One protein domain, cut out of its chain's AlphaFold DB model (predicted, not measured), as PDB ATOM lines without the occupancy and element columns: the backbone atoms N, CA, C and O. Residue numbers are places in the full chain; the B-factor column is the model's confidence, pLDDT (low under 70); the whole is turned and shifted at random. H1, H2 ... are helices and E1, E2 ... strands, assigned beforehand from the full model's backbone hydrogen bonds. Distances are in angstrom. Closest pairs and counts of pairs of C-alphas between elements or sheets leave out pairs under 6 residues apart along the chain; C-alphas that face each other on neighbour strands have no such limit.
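Overview. This is residues 27 to 39 and 51 to 143 of the 144 residues of an uncharacterized protein of Fibularhizoctonia sp. CBS 109695 (UniProt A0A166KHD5). You are looking at a strongly twisted, curled sheet of four strands with a helical hairpin, H3 and H4, at one side: H3 packs on the sheet, and H4 packs on H3. The loops holding the small helices H1 and H2 are at opposite ends of the long axis. The printed part has 106 residues with four named helices and four named strands, in the order E1 E2 H1 E3 H2 E4 H3 H4; the sheet's order is E3 E2 E1 E4, all antiparallel, and the class is mixed, helices and strands. The whole is compact, with a radius of gyration of the C-alphas of 14.9 A, and its outline is elongated, spanning 46 by 29 by 22 A.

Along the chain. Find C-alpha 27 at (44.033, 102.048, 65.750); from there E1 runs 31.3 A through residues 27 to 37. After the cut, E2, residues 53 to 61, covers 26.1 A. H1 is residues 64 to 67, E3 residues 78 to 84, 17.6 A, and H2 residues 94 to 97. E4, residues 102 to 108, covers 19.8 A and leads directly into H3, residues 109 to 120, 16.2 A, from C-alpha 109 at (38.850, 100.908, 65.981). H4, residues 131 to 141, covers 15.3 A and ends at C-alpha 141, (33.732, 107.754, 73.964).

Arrangement. Start with the inner strands E1 and E2, where N 33 and O 57 are 2.9 A apart, within hydrogen-bond range. At the edge strands, look for N 30 and O 105, 2.7 A, between E1 and E4, and N 80 and O 56, 2.8 A, between E3 and E2. H3 on one face of the sheet makes two layers, a sheet and a helix over it; its height is 8.4 A, and it runs slantwise to the strands, at 38 degrees to E3 on the local plane. The closest C-alphas of E3 and H3 are those of Val 80 and Leu 119, 6.5 A. H3 and H4 touch as a hairpin, at a shallow tilt of 13 degrees, opposite ways, closest at the C-alphas of Ala 120 and Leu 132, 5.6 A. H4 is not on the sheet, but only just, with 4 pairs of C-alphas within 10 A. H2 only grazes the sheet with residues 95 to 96, and H1 is not on it. In H3 and H4 every O i to N i+4 pair is within hydrogen-bond range; H1 and H2 are too short for one.

Size, cuts and confidence. The two farthest C-alphas, Asp 69 and Arg 90, are 48.4 A apart. Residues 40 to 50 are not printed, and C-alphas 39 and 51 are 6.9 A apart across the cut. Of the links that are printed whole, none is long. The mean pLDDT of the printed part is 78.3; residues 38 to 39, 63 to 72, 127 to 130 and 142 to 143 are under 70.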
ATOM      1  N   ALA A  27      43.800 103.349  65.118       72.12
ATOM      2  CA  ALA A  27      44.033 102.048  65.750       72.12
ATOM      3  C   ALA A  27      43.779 102.094  67.273       72.12
ATOM      4  O   ALA A  27      44.023 103.107  67.932       72.12
ATOM      5  N   ILE A  28      43.287 100.985  67.827       76.75
ATOM      6  CA  ILE A  28      43.163 100.743  69.268       76.75
ATOM      7  C   ILE A  28      44.193  99.685  69.657       76.75
ATOM      8  O   ILE A  28      44.288  98.635  69.017       76.75
ATOM      9  N   GLU A  29      44.937  99.955  70.725       82.62
ATOM     10  CA  GLU A  29      45.843  98.986  71.333       82.62
ATOM     11  C   GLU A  29      45.028  98.008  72.167       82.62
ATOM     12  O   GLU A  29      44.286  98.384  73.067       82.62
ATOM     13  N   CYS A  30      45.131  96.732  71.851       80.50
ATOM     14  CA  CYS A  30      44.429  95.668  72.531       80.50
ATOM     15  C   CYS A  30      45.434  94.831  73.306       80.50
ATOM     16  O   CYS A  30      46.487  94.451  72.797       80.50
ATOM     17  N   LYS A  31      45.066  94.500  74.536       84.62
ATOM     18  CA  LYS A  31      45.793  93.593  75.404       84.62
ATOM     19  C   LYS A  31      44.897  92.411  75.731       84.62
ATOM     20  O   LYS A  31      43.795  92.578  76.250       84.62
ATOM     21  N   MET A  32      45.373  91.215  75.427       83.44
ATOM     22  CA  MET A  32      44.770  89.963  75.851       83.44
ATOM     23  C   MET A  32      45.579  89.342  76.973       83.44
ATOM     24  O   MET A  32      46.807  89.329  76.937       83.44
ATOM     25  N   GLU A  33      44.879  88.793  77.956       85.81
ATOM     26  CA  GLU A  33      45.483  88.176  79.128       85.81
ATOM     27  C   GLU A  33      44.806  86.847  79.439       85.81
ATOM     28  O   GLU A  33      43.584  86.777  79.580       85.81
ATOM     29  N   ILE A  34      45.611  85.806  79.609       85.56
ATOM     30  CA  ILE A  34      45.176  84.503  80.095       85.56
ATOM     31  C   ILE A  34      45.368  84.474  81.610       85.56
ATOM     32  O   ILE A  34      46.501  84.505  82.092       85.56
ATOM     33  N   ILE A  35      44.268  84.379  82.355       85.38
ATOM     34  CA  ILE A  35      44.295  84.171  83.806       85.38
ATOM     35  C   ILE A  35      43.985  82.707  84.105       85.38
ATOM     36  O   ILE A  35      43.029  82.143  83.574       85.38
ATOM     37  N   HIS A  36      44.804  82.115  84.971       80.38
ATOM     38  CA  HIS A  36      44.578  80.796  85.545       80.38
ATOM     39  C   HIS A  36      43.993  80.971  86.947       80.38
ATOM     40  O   HIS A  36      44.687  81.428  87.855       80.38
ATOM     41  N   GLU A  37      42.733  80.600  87.120       77.81
ATOM     42  CA  GLU A  37      42.084  80.528  88.422       77.81
ATOM     43  C   GLU A  37      42.130  79.069  88.875       77.81
ATOM     44  O   GLU A  37      41.507  78.182  88.283       77.81
ATOM     45  N   LYS A  38      42.940  78.801  89.904       65.75
ATOM     46  CA  LYS A  38      42.897  77.507  90.583       65.75
ATOM     47  C   LYS A  38      41.574  77.397  91.333       65.75
ATOM     48  O   LYS A  38      41.098  78.393  91.880       65.75
ATOM     49  N   ALA A  39      41.008  76.193  91.371       60.28
ATOM     50  CA  ALA A  39      39.902  75.912  92.270       60.28
ATOM     51  C   ALA A  39      40.336  76.236  93.716       60.28
ATOM     52  O   ALA A  39      41.507  76.027  94.053       60.28
ATOM     53  N   PRO A  51      39.224  70.620  88.498       83.12
ATOM     54  CA  PRO A  51      40.002  71.118  87.375       83.12
ATOM     55  C   PRO A  51      40.132  72.649  87.432       83.12
ATOM     56  O   PRO A  51      39.186  73.346  87.815       83.12
ATOM     57  N   PRO A  52      41.278  73.210  87.006       87.00
ATOM     58  CA  PRO A  52      41.464  74.653  86.988       87.00
ATOM     59  C   PRO A  52      40.547  75.314  85.955       87.00
ATOM     60  O   PRO A  52      40.212  74.734  84.919       87.00
ATOM     61  N   THR A  53      40.190  76.571  86.215       88.69
ATOM     62  CA  THR A  53      39.474  77.414  85.255       88.69
ATOM     63  C   THR A  53      40.451  78.394  84.622       88.69
ATOM     64  O   THR A  53      41.087  79.205  85.293       88.69
ATOM     65  N   LEU A  54      40.583  78.335  83.303       89.12
ATOM     66  CA  LEU A  54      41.340  79.295  82.519       89.12
ATOM     67  C   LEU A  54      40.377  80.277  81.871       89.12
ATOM     68  O   LEU A  54      39.409  79.872  81.228       89.12
ATOM     69  N   THR A  55      40.674  81.568  81.981       89.69
ATOM     70  CA  THR A  55      39.868  82.624  81.364       89.69
ATOM     71  C   THR A  55      40.741  83.498  80.475       89.69
ATOM     72  O   THR A  55      41.744  84.060  80.925       89.69
ATOM     73  N   LEU A  56      40.344  83.630  79.210       89.62
ATOM     74  CA  LEU A  56      40.950  84.546  78.255       89.62
ATOM     75  C   LEU A  56      40.210  85.881  78.306       89.62
ATOM     76  O   LEU A  56      39.018  85.966  78.008       89.62
ATOM     77  N   TRP A  57      40.932  86.935  78.655       89.31
ATOM     78  CA  TRP A  57      40.412  88.289  78.761       89.31
ATOM     79  C   TRP A  57      40.938  89.173  77.642       89.31
ATOM     80  O   TRP A  57      42.056  88.979  77.173       89.31
ATOM     81  N   VAL A  58      40.160  90.191  77.287       88.00
ATOM     82  CA  VAL A  58      40.597  91.294  76.432       88.00
ATOM     83  C   VAL A  58      40.304  92.638  77.094       88.00
ATOM     84  O   VAL A  58      39.258  92.833  77.720       88.00
ATOM     85  N   THR A  59      41.245  93.562  76.946       87.81
ATOM     86  CA  THR A  59      41.132  94.983  77.280       87.81
ATOM     87  C   THR A  59      41.651  95.803  76.116       87.81
ATOM     88  O   THR A  59      42.657  95.446  75.512       87.81
ATOM     89  N   ALA A  60      40.994  96.911  75.820       85.81
ATOM     90  CA  ALA A  60      41.445  97.867  74.826       85.81
ATOM     91  C   ALA A  60      41.875  99.180  75.470       85.81
ATOM     92  O   ALA A  60      41.320  99.613  76.479       85.81
ATOM     93  N   HIS A  61      42.835  99.826  74.830       82.06
ATOM     94  CA  HIS A  61      43.394 101.118  75.160       82.06
ATOM     95  C   HIS A  61      43.276 102.016  73.926       82.06
ATOM     96  O   HIS A  61      43.723 101.667  72.829       82.06
ATOM     97  N   THR A  62      42.625 103.167  74.079       73.38
ATOM     98  CA  THR A  62      42.652 104.211  73.047       73.38
ATOM     99  C   THR A  62      44.004 104.927  73.084       73.38
ATOM    100  O   THR A  62      44.694 104.889  74.099       73.38
ATOM    101  N   SER A  63      44.439 105.549  71.981       64.06
ATOM    102  CA  SER A  63      45.766 106.184  71.939       64.06
ATOM    103  C   SER A  63      45.909 107.291  72.996       64.06
ATOM    104  O   SER A  63      44.930 107.923  73.402       64.06
ATOM    105  N   GLN A  64      47.147 107.560  73.427       56.53
ATOM    106  CA  GLN A  64      47.462 108.528  74.489       56.53
ATOM    107  C   GLN A  64      46.910 109.943  74.254       56.53
ATOM    108  O   GLN A  64      46.722 110.674  75.225       56.53
ATOM    109  N   VAL A  65      46.595 110.322  73.010       52.47
ATOM    110  CA  VAL A  65      45.979 111.622  72.691       52.47
ATOM    111  C   VAL A  65      44.607 111.757  73.366       52.47
ATOM    112  O   VAL A  65      44.303 112.805  73.922       52.47
ATOM    113  N   ALA A  66      43.834 110.668  73.458       50.75
ATOM    114  CA  ALA A  66      42.524 110.656  74.117       50.75
ATOM    115  C   ALA A  66      42.597 110.857  75.646       50.75
ATOM    116  O   ALA A  66      41.597 111.197  76.277       50.75
ATOM    117  N   LYS A  67      43.778 110.677  76.260       50.72
ATOM    118  CA  LYS A  67      43.999 110.901  77.699       50.72
ATOM    119  C   LYS A  67      43.916 112.387  78.070       50.72
ATOM    120  O   LYS A  67      43.605 112.699  79.217       50.72
ATOM    121  N   ALA A  68      44.190 113.287  77.121       53.84
ATOM    122  CA  ALA A  68      44.142 114.733  77.339       53.84
ATOM    123  C   ALA A  68      42.704 115.274  77.458       53.84
ATOM    124  O   ALA A  68      42.488 116.252  78.168       53.84
ATOM    125  N   ASP A  69      41.725 114.592  76.853       56.09
ATOM    126  CA  ASP A  69      40.332 115.058  76.754       56.09
ATOM    127  C   ASP A  69      39.400 114.490  77.843       56.09
ATOM    128  O   ASP A  69      38.182 114.662  77.789       56.09
ATOM    129  N   GLY A  70      39.942 113.783  78.841       56.38
ATOM    130  CA  GLY A  70      39.141 113.172  79.913       56.38
ATOM    131  C   GLY A  70      38.284 111.978  79.466       56.38
ATOM    132  O   GLY A  70      37.397 111.549  80.206       56.38
ATOM    133  N   LEU A  71      38.541 111.425  78.276       60.50
ATOM    134  CA  LEU A  71      37.866 110.231  77.761       60.50
ATOM    135  C   LEU A  71      38.353 108.966  78.485       60.50
ATOM    136  O   LEU A  71      39.487 108.884  78.965       60.50
ATOM    137  N   VAL A  72      37.489 107.947  78.551       63.56
ATOM    138  CA  VAL A  72      37.816 106.667  79.192       63.56
ATOM    139  C   VAL A  72      38.877 105.941  78.356       63.56
ATOM    140  O   VAL A  72      38.585 105.307  77.346       63.56
ATOM    141  N   TYR A  73      40.128 106.039  78.801       73.56
ATOM    142  CA  TYR A  73      41.309 105.516  78.106       73.56
ATOM    143  C   TYR A  73      41.297 103.993  77.933       73.56
ATOM    144  O   TYR A  73      41.792 103.468  76.940       73.56
ATOM    145  N   GLN A  74      40.723 103.277  78.900       82.50
ATOM    146  CA  GLN A  74      40.768 101.822  78.968       82.50
ATOM    147  C   GLN A  74      39.360 101.234  78.964       82.50
ATOM    148  O   GLN A  74      38.495 101.659  79.730       82.50
ATOM    149  N   SER A  75      39.137 100.229  78.124       82.56
ATOM    150  CA  SER A  75      37.873  99.509  78.090       82.56
ATOM    151  C   SER A  75      37.689  98.675  79.361       82.56
ATOM    152  O   SER A  75      38.669  98.215  79.958       82.56
ATOM    153  N   PRO A  76      36.439  98.369  79.747       83.50
ATOM    154  CA  PRO A  76      36.177  97.288  80.686       83.50
ATOM    155  C   PRO A  76      36.866  95.990  80.244       83.50
ATOM    156  O   PRO A  76      37.001  95.723  79.046       83.50
ATOM    157  N   ARG A  77      37.295  95.188  81.222       85.38
ATOM    158  CA  ARG A  77      37.858  93.855  80.993       85.38
ATOM    159  C   ARG A  77      36.730  92.899  80.602       85.38
ATOM    160  O   ARG A  77      35.752  92.765  81.341       85.38
ATOM    161  N   THR A  78      36.882  92.220  79.471       86.19
ATOM    162  CA  THR A  78      35.818  91.388  78.888       86.19
ATOM    163  C   THR A  78      36.310  89.973  78.630       86.19
ATOM    164  O   THR A  78      37.416  89.784  78.124       86.19
ATOM    165  N   VAL A  79      35.500  88.976  78.995       87.88
ATOM    166  CA  VAL A  79      35.822  87.564  78.760       87.88
ATOM    167  C   VAL A  79      35.637  87.252  77.281       87.88
ATOM    168  O   VAL A  79      34.557  87.466  76.727       87.88
ATOM    169  N   VAL A  80      36.687  86.739  76.655       87.81
ATOM    170  CA  VAL A  80      36.668  86.236  75.281       87.81
ATOM    171  C   VAL A  80      36.201  84.790  75.270       87.81
ATOM    172  O   VAL A  80      35.290  84.442  74.522       87.81
ATOM    173  N   ASP A  81      36.826  83.975  76.116       88.25
ATOM    174  CA  ASP A  81      36.603  82.539  76.210       88.25
ATOM    175  C   ASP A  81      36.975  82.036  77.610       88.25
ATOM    176  O   ASP A  81      37.771  82.664  78.319       88.25
ATOM    177  N   GLN A  82      36.407  80.900  77.999       89.12
ATOM    178  CA  GLN A  82      36.680  80.249  79.275       89.12
ATOM    179  C   GLN A  82      36.760  78.736  79.079       89.12
ATOM    180  O   GLN A  82      35.903  78.136  78.431       89.12
ATOM    181  N   TYR A  83      37.778  78.119  79.673       89.62
ATOM    182  CA  TYR A  83      37.999  76.681  79.636       89.62
ATOM    183  C   TYR A  83      38.138  76.126  81.051       89.62
ATOM    184  O   TYR A  83      38.903  76.661  81.849       89.62
ATOM    185  N   ILE A  84      37.418  75.047  81.347       90.25
ATOM    186  CA  ILE A  84      37.536  74.303  82.603       90.25
ATOM    187  C   ILE A  84      38.226  72.986  82.266       90.25
ATOM    188  O   ILE A  84      37.676  72.189  81.504       90.25
ATOM    189  N   GLY A  85      39.426  72.783  82.799       88.56
ATOM    190  CA  GLY A  85      40.264  71.632  82.472       88.56
ATOM    191  C   GLY A  85      41.742  71.989  82.400       88.56
ATOM    192  O   GLY A  85      42.143  73.144  82.561       88.56
ATOM    193  N   TYR A  86      42.569  70.987  82.131       87.25
ATOM    194  CA  TYR A  86      44.016  71.166  82.085       87.25
ATOM    195  C   TYR A  86      44.492  71.525  80.664       87.25
ATOM    196  O   TYR A  86      43.984  70.976  79.684       87.25
ATOM    197  N   PRO A  87      45.475  72.435  80.501       85.94
ATOM    198  CA  PRO A  87      45.955  72.850  79.177       85.94
ATOM    199  C   PRO A  87      46.487  71.707  78.301       85.94
ATOM    200  O   PRO A  87      46.444  71.781  77.074       85.94
ATOM    201  N   ASP A  88      47.011  70.645  78.904       86.62
ATOM    202  CA  ASP A  88      47.565  69.469  78.230       86.62
ATOM    203  C   ASP A  88      46.493  68.484  77.729       86.62
ATOM    204  O   ASP A  88      46.789  67.610  76.909       86.62
ATOM    205  N   GLU A  89      45.229  68.653  78.125       88.19
ATOM    206  CA  GLU A  89      44.133  67.820  77.640       88.19
ATOM    207  C   GLU A  89      43.967  67.961  76.131       88.19
ATOM    208  O   GLU A  89      43.956  69.059  75.580       88.19
ATOM    209  N   ARG A  90      43.739  66.844  75.430       85.38
ATOM    210  CA  ARG A  90      43.640  66.814  73.959       85.38
ATOM    211  C   ARG A  90      42.599  67.788  73.385       85.38
ATOM    212  O   ARG A  90      42.756  68.223  72.246       85.38
ATOM    213  N   ARG A  91      41.545  68.091  74.149       85.31
ATOM    214  CA  ARG A  91      40.442  68.984  73.759       85.31
ATOM    215  C   ARG A  91      40.610  70.427  74.245       85.31
ATOM    216  O   ARG A  91      39.762  71.246  73.906       85.31
ATOM    217  N   ALA A  92      41.672  70.730  74.990       86.56
ATOM    218  CA  ALA A  92      41.939  72.081  75.453       86.56
ATOM    219  C   ALA A  92      42.166  73.029  74.259       86.56
ATOM    220  O   ALA A  92      42.894  72.653  73.327       86.56
ATOM    221  N   PRO A  93      41.566  74.235  74.273       88.50
ATOM    222  CA  PRO A  93      41.821  75.269  73.278       88.50
ATOM    223  C   PRO A  93      43.303  75.596  73.156       88.50
ATOM    224  O   PRO A  93      44.038  75.553  74.147       88.50
ATOM    225  N   GLU A  94      43.759  75.975  71.968       88.44
ATOM    226  CA  GLU A  94      45.184  76.227  71.742       88.44
ATOM    227  C   GLU A  94      45.699  77.391  72.592       88.44
ATOM    228  O   GLU A  94      46.818  77.333  73.111       88.44
ATOM    229  N   TRP A  95      44.870  78.415  72.807       86.00
ATOM    230  CA  TRP A  95      45.204  79.553  73.657       86.00
ATOM    231  C   TRP A  95      45.585  79.148  75.087       86.00
ATOM    232  O   TRP A  95      46.476  79.768  75.667       86.00
ATOM    233  N   THR A  96      45.017  78.068  75.635       88.19
ATOM    234  CA  THR A  96      45.345  77.585  76.994       88.19
ATOM    235  C   THR A  96      46.794  77.101  77.120       88.19
ATOM    236  O   THR A  96      47.423  77.262  78.170       88.19
ATOM    237  N   ARG A  97      47.355  76.564  76.028       87.94
ATOM    238  CA  ARG A  97      48.701  75.966  75.963       87.94
ATOM    239  C   ARG A  97      49.808  76.973  75.695       87.94
ATOM    240  O   ARG A  97      50.985  76.615  75.725       87.94
ATOM    241  N   ARG A  98      49.466  78.227  75.405       81.81
ATOM    242  CA  ARG A  98      50.460  79.246  75.063       81.81
ATOM    243  C   ARG A  98      51.369  79.539  76.257       81.81
ATOM    244  O   ARG A  98      50.897  79.706  77.386       81.81
ATOM    245  N   ALA A  99      52.672  79.611  75.976       79.62
ATOM    246  CA  ALA A  99      53.698  79.955  76.959       79.62
ATOM    247  C   ALA A  99      53.551  81.412  77.421       79.62
ATOM    248  O   ALA A  99      53.550  81.691  78.618       79.62
ATOM    249  N   ASN A 100      53.338  82.327  76.472       82.69
ATOM    250  CA  ASN A 100      53.038  83.721  76.771       82.69
ATOM    251  C   ASN A 100      51.583  83.839  77.225       82.69
ATOM    252  O   ASN A 100      50.679  83.350  76.550       82.69
ATOM    253  N   LYS A 101      51.364  84.484  78.372       85.06
ATOM    254  CA  LYS A 101      50.025  84.702  78.943       85.06
ATOM    255  C   LYS A 101      49.452  86.076  78.627       85.06
ATOM    256  O   LYS A 101      48.276  86.307  78.876       85.06
ATOM    257  N   ILE A 102      50.271  86.969  78.077       84.25
ATOM    258  CA  ILE A 102      49.888  88.322  77.693       84.25
ATOM    259  C   ILE A 102      50.205  88.499  76.211       84.25
ATOM    260  O   ILE A 102      51.288  88.115  75.763       84.25
ATOM    261  N   PHE A 103      49.263  89.072  75.468       81.81
ATOM    262  CA  PHE A 103      49.418  89.410  74.058       81.81
ATOM    263  C   PHE A 103      48.979  90.846  73.846       81.81
ATOM    264  O   PHE A 103      47.870  91.214  74.225       81.81
ATOM    265  N   GLU A 104      49.832  91.638  73.219       83.19
ATOM    266  CA  GLU A 104      49.523  93.007  72.834       83.19
ATOM    267  C   GLU A 104      49.507  93.078  71.313       83.19
ATOM    268  O   GLU A 104      50.362  92.499  70.642       83.19
ATOM    269  N   PHE A 105      48.483  93.715  70.767       80.50
ATOM    270  CA  PHE A 105      48.289  93.865  69.332       80.50
ATOM    271  C   PHE A 105      47.449  95.102  69.064       80.50
ATOM    272  O   PHE A 105      46.790  95.632  69.954       80.50
ATOM    273  N   GLN A 106      47.425  95.551  67.819       79.69
ATOM    274  CA  GLN A 106      46.582  96.665  67.411       79.69
ATOM    275  C   GLN A 106      45.473  96.180  66.489       79.69
ATOM    276  O   GLN A 106      45.659  95.260  65.691       79.69
ATOM    277  N   GLN A 107      44.301  96.799  66.606       76.25
ATOM    278  CA  GLN A 107      43.200  96.582  65.675       76.25
ATOM    279  C   GLN A 107      42.605  97.906  65.206       76.25
ATOM    280  O   GLN A 107      42.580  98.878  65.970       76.25
ATOM    281  N   PRO A 108      42.043  97.942  63.985       77.69
ATOM    282  CA  PRO A 108      41.212  99.055  63.564       77.69
ATOM    283  C   PRO A 108      40.070  99.277  64.562       77.69
ATOM    284  O   PRO A 108      39.369  98.330  64.936       77.69
ATOM    285  N   ARG A 109      39.852 100.535  64.966       76.38
ATOM    286  CA  ARG A 109      38.850 100.908  65.981       76.38
ATOM    287  C   ARG A 109      37.459 100.358  65.671       76.38
ATOM    288  O   ARG A 109      36.836  99.757  66.541       76.38
ATOM    289  N   ALA A 110      37.000 100.489  64.427       76.25
ATOM    290  CA  ALA A 110      35.688  99.996  64.001       76.25
ATOM    291  C   ALA A 110      35.545  98.470  64.160       76.25
ATOM    292  O   ALA A 110      34.518  97.982  64.635       76.25
ATOM    293  N   THR A 111      36.591  97.713  63.811       79.31
ATOM    294  CA  THR A 111      36.617  96.253  63.953       79.31
ATOM    295  C   THR A 111      36.564  95.849  65.421       79.31
ATOM    296  O   THR A 111      35.757  94.994  65.785       79.31
ATOM    297  N   PHE A 112      37.374  96.491  66.268       80.56
ATOM    298  CA  PHE A 112      37.378  96.195  67.696       80.56
ATOM    299  C   PHE A 112      36.030  96.514  68.341       80.56
ATOM    300  O   PHE A 112      35.486  95.660  69.028       80.56
ATOM    301  N   VAL A 113      35.445  97.688  68.077       80.38
ATOM    302  CA  VAL A 113      34.127  98.081  68.608       80.38
ATOM    303  C   VAL A 113      33.065  97.021  68.304       80.38
ATOM    304  O   VAL A 113      32.318  96.613  69.195       80.38
ATOM    305  N   HIS A 114      33.020  96.528  67.064       80.31
ATOM    306  CA  HIS A 114      32.064  95.497  66.660       80.31
ATOM    307  C   HIS A 114      32.274  94.173  67.402       80.31
ATOM    308  O   HIS A 114      31.314  93.557  67.870       80.31
ATOM    309  N   ILE A 115      33.528  93.736  67.543       80.88
ATOM    310  CA  ILE A 115      33.876  92.522  68.294       80.88
ATOM    311  C   ILE A 115      33.538  92.702  69.777       80.88
ATOM    312  O   ILE A 115      32.923  91.828  70.382       80.88
ATOM    313  N   PHE A 116      33.881  93.849  70.351       80.88
ATOM    314  CA  PHE A 116      33.691  94.166  71.759       80.88
ATOM    315  C   PHE A 116      32.210  94.161  72.150       80.88
ATOM    316  O   PHE A 116      31.842  93.552  73.152       80.88
ATOM    317  N   LEU A 117      31.335  94.741  71.320       80.62
ATOM    318  CA  LEU A 117      29.884  94.685  71.530       80.62
ATOM    319  C   LEU A 117      29.328  93.260  71.431       80.62
ATOM    320  O   LEU A 117      28.440  92.900  72.199       80.62
ATOM    321  N   ARG A 118      29.863  92.419  70.536       82.25
ATOM    322  CA  ARG A 118      29.481  90.998  70.478       82.25
ATOM    323  C   ARG A 118      29.911  90.248  71.733       82.25
ATOM    324  O   ARG A 118      29.108  89.514  72.295       82.25
ATOM    325  N   LEU A 119      31.137  90.473  72.205       82.94
ATOM    326  CA  LEU A 119      31.634  89.863  73.438       82.94
ATOM    327  C   LEU A 119      30.815  90.290  74.660       82.94
ATOM    328  O   LEU A 119      30.618  89.482  75.565       82.94
ATOM    329  N   ALA A 120      30.290  91.519  74.680       78.81
ATOM    330  CA  ALA A 120      29.405  91.996  75.745       78.81
ATOM    331  C   ALA A 120      28.147  91.121  75.910       78.81
ATOM    332  O   ALA A 120      27.617  91.007  77.013       78.81
ATOM    333  N   LEU A 121      27.701  90.480  74.826       79.56
ATOM    334  CA  LEU A 121      26.537  89.597  74.788       79.56
ATOM    335  C   LEU A 121      26.879  88.125  75.070       79.56
ATOM    336  O   LEU A 121      25.980  87.287  75.077       79.56
ATOM    337  N   ASN A 122      28.150  87.780  75.301       79.12
ATOM    338  CA  ASN A 122      28.520  86.412  75.652       79.12
ATOM    339  C   ASN A 122      27.985  86.032  77.038       79.12
ATOM    340  O   ASN A 122      27.913  86.863  77.948       79.12
ATOM    341  N   GLN A 123      27.710  84.739  77.228       80.31
ATOM    342  CA  GLN A 123      27.199  84.168  78.483       80.31
ATOM    343  C   GLN A 123      28.044  84.510  79.722       80.31
ATOM    344  O   GLN A 123      27.509  84.605  80.820       80.31
ATOM    345  N   TRP A 124      29.347  84.744  79.548       80.94
ATOM    346  CA  TRP A 124      30.262  85.115  80.633       80.94
ATOM    347  C   TRP A 124      30.222  86.606  80.993       80.94
ATOM    348  O   TRP A 124      30.615  86.988  82.091       80.94
ATOM    349  N   ASN A 125      29.764  87.461  80.077       78.38
ATOM    350  CA  ASN A 125      29.747  88.915  80.256       78.38
ATOM    351  C   ASN A 125      28.343  89.465  80.554       78.38
ATOM    352  O   ASN A 125      28.236  90.523  81.169       78.38
ATOM    353  N   LEU A 126      27.292  88.722  80.191       72.19
ATOM    354  CA  LEU A 126      25.883  89.022  80.474       72.19
ATOM    355  C   LEU A 126      25.532  89.168  81.973       72.19
ATOM    356  O   LEU A 126      24.813  90.109  82.307       72.19
ATOM    357  N   PRO A 127      26.003  88.298  82.894       66.88
ATOM    358  CA  PRO A 127      25.582  88.341  84.299       66.88
ATOM    359  C   PRO A 127      26.164  89.523  85.086       66.88
ATOM    360  O   PRO A 127      25.677  89.847  86.169       66.88
ATOM    361  N   ALA A 128      27.214  90.169  84.571       63.22
ATOM    362  CA  ALA A 128      27.860  91.288  85.239       63.22
ATOM    363  C   ALA A 128      26.997  92.554  85.098       63.22
ATOM    364  O   ALA A 128      27.070  93.262  84.089       63.22
ATOM    365  N   GLN A 129      26.169  92.840  86.111       58.53
ATOM    366  CA  GLN A 129      25.331  94.042  86.160       58.53
ATOM    367  C   GLN A 129      26.157  95.296  85.821       58.53
ATOM    368  O   GLN A 129      27.199  95.556  86.419       58.53
ATOM    369  N   GLY A 130      25.709  96.059  84.820       65.19
ATOM    370  CA  GLY A 130      26.350  97.304  84.383       65.19
ATOM    371  C   GLY A 130      27.519  97.160  83.396       65.19
ATOM    372  O   GLY A 130      27.904  98.164  82.799       65.19
ATOM    373  N   ARG A 131      28.047  95.951  83.137       71.50
ATOM    374  CA  ARG A 131      29.195  95.762  82.224       71.50
ATOM    375  C   ARG A 131      28.844  96.096  80.773       71.50
ATOM    376  O   ARG A 131      29.594  96.811  80.120       71.50
ATOM    377  N   LEU A 132      27.667  95.684  80.297       70.81
ATOM    378  CA  LEU A 132      27.171  96.051  78.963       70.81
ATOM    379  C   LEU A 132      27.055  97.578  78.803       70.81
ATOM    380  O   LEU A 132      27.492  98.138  77.802       70.81
ATOM    381  N   PHE A 133      26.525  98.260  79.821       73.06
ATOM    382  CA  PHE A 133      26.396  99.717  79.827       73.06
ATOM    383  C   PHE A 133      27.765 100.414  79.793       73.06
ATOM    384  O   PHE A 133      27.974 101.311  78.982       73.06
ATOM    385  N   GLN A 134      28.730  99.956  80.596       74.44
ATOM    386  CA  GLN A 134      30.104 100.472  80.570       74.44
ATOM    387  C   GLN A 134      30.792 100.239  79.221       74.44
ATOM    388  O   GLN A 134      31.498 101.117  78.728       74.44
ATOM    389  N   MET A 135      30.576  99.076  78.603       75.94
ATOM    390  CA  MET A 135      31.119  98.771  77.280       75.94
ATOM    391  C   MET A 135      30.505  99.679  76.207       75.94
ATOM    392  O   MET A 135      31.238 100.205  75.373       75.94
ATOM    393  N   HIS A 136      29.197  99.943  76.269       74.12
ATOM    394  CA  HIS A 136      28.533 100.905  75.384       74.12
ATOM    395  C   HIS A 136      29.047 102.337  75.570       74.12
ATOM    396  O   HIS A 136      29.350 102.996  74.575       74.12
ATOM    397  N   LEU A 137      29.194 102.807  76.813       76.81
ATOM    398  CA  LEU A 137      29.761 104.129  77.099       76.81
ATOM    399  C   LEU A 137      31.185 104.260  76.556       76.81
ATOM    400  O   LEU A 137      31.525 105.265  75.935       76.81
ATOM    401  N   TRP A 138      32.007 103.226  76.743       77.69
ATOM    402  CA  TRP A 138      33.370 103.227  76.231       77.69
ATOM    403  C   TRP A 138      33.401 103.290  74.701       77.69
ATOM    404  O   TRP A 138      34.134 104.100  74.135       77.69
ATOM    405  N   VAL A 139      32.558 102.510  74.018       76.38
ATOM    406  CA  VAL A 139      32.413 102.555  72.552       76.38
ATOM    407  C   VAL A 139      32.017 103.955  72.071       76.38
ATOM    408  O   VAL A 139      32.598 104.466  71.118       76.38
ATOM    409  N   GLN A 140      31.077 104.615  72.746       74.88
ATOM    410  CA  GLN A 140      30.682 105.985  72.402       74.88
ATOM    411  C   GLN A 140      31.836 106.975  72.598       74.88
ATOM    412  O   GLN A 140      32.125 107.762  71.703       74.88
ATOM    413  N   SER A 141      32.564 106.890  73.716       70.62
ATOM    414  CA  SER A 141      33.732 107.754  73.964       70.62
ATOM    415  C   SER A 141      34.909 107.484  73.023       70.62
ATOM    416  O   SER A 141      35.765 108.340  72.826       70.62
ATOM    417  N   SER A 142      34.952 106.290  72.433       62.88
ATOM    418  CA  SER A 142      36.002 105.843  71.525       62.88
ATOM    419  C   SER A 142      35.548 105.837  70.068       62.88
ATOM    420  O   SER A 142      36.160 105.158  69.260       62.88
ATOM    421  N   THR A 143      34.490 106.554  69.693       59.91
ATOM    422  CA  THR A 143      34.087 106.721  68.280       59.91
ATOM    423  C   THR A 143      34.098 108.173  67.809       59.91
ATOM    424  O   THR A 143      33.975 108.401  66.608       59.91
TER     425      THR A 143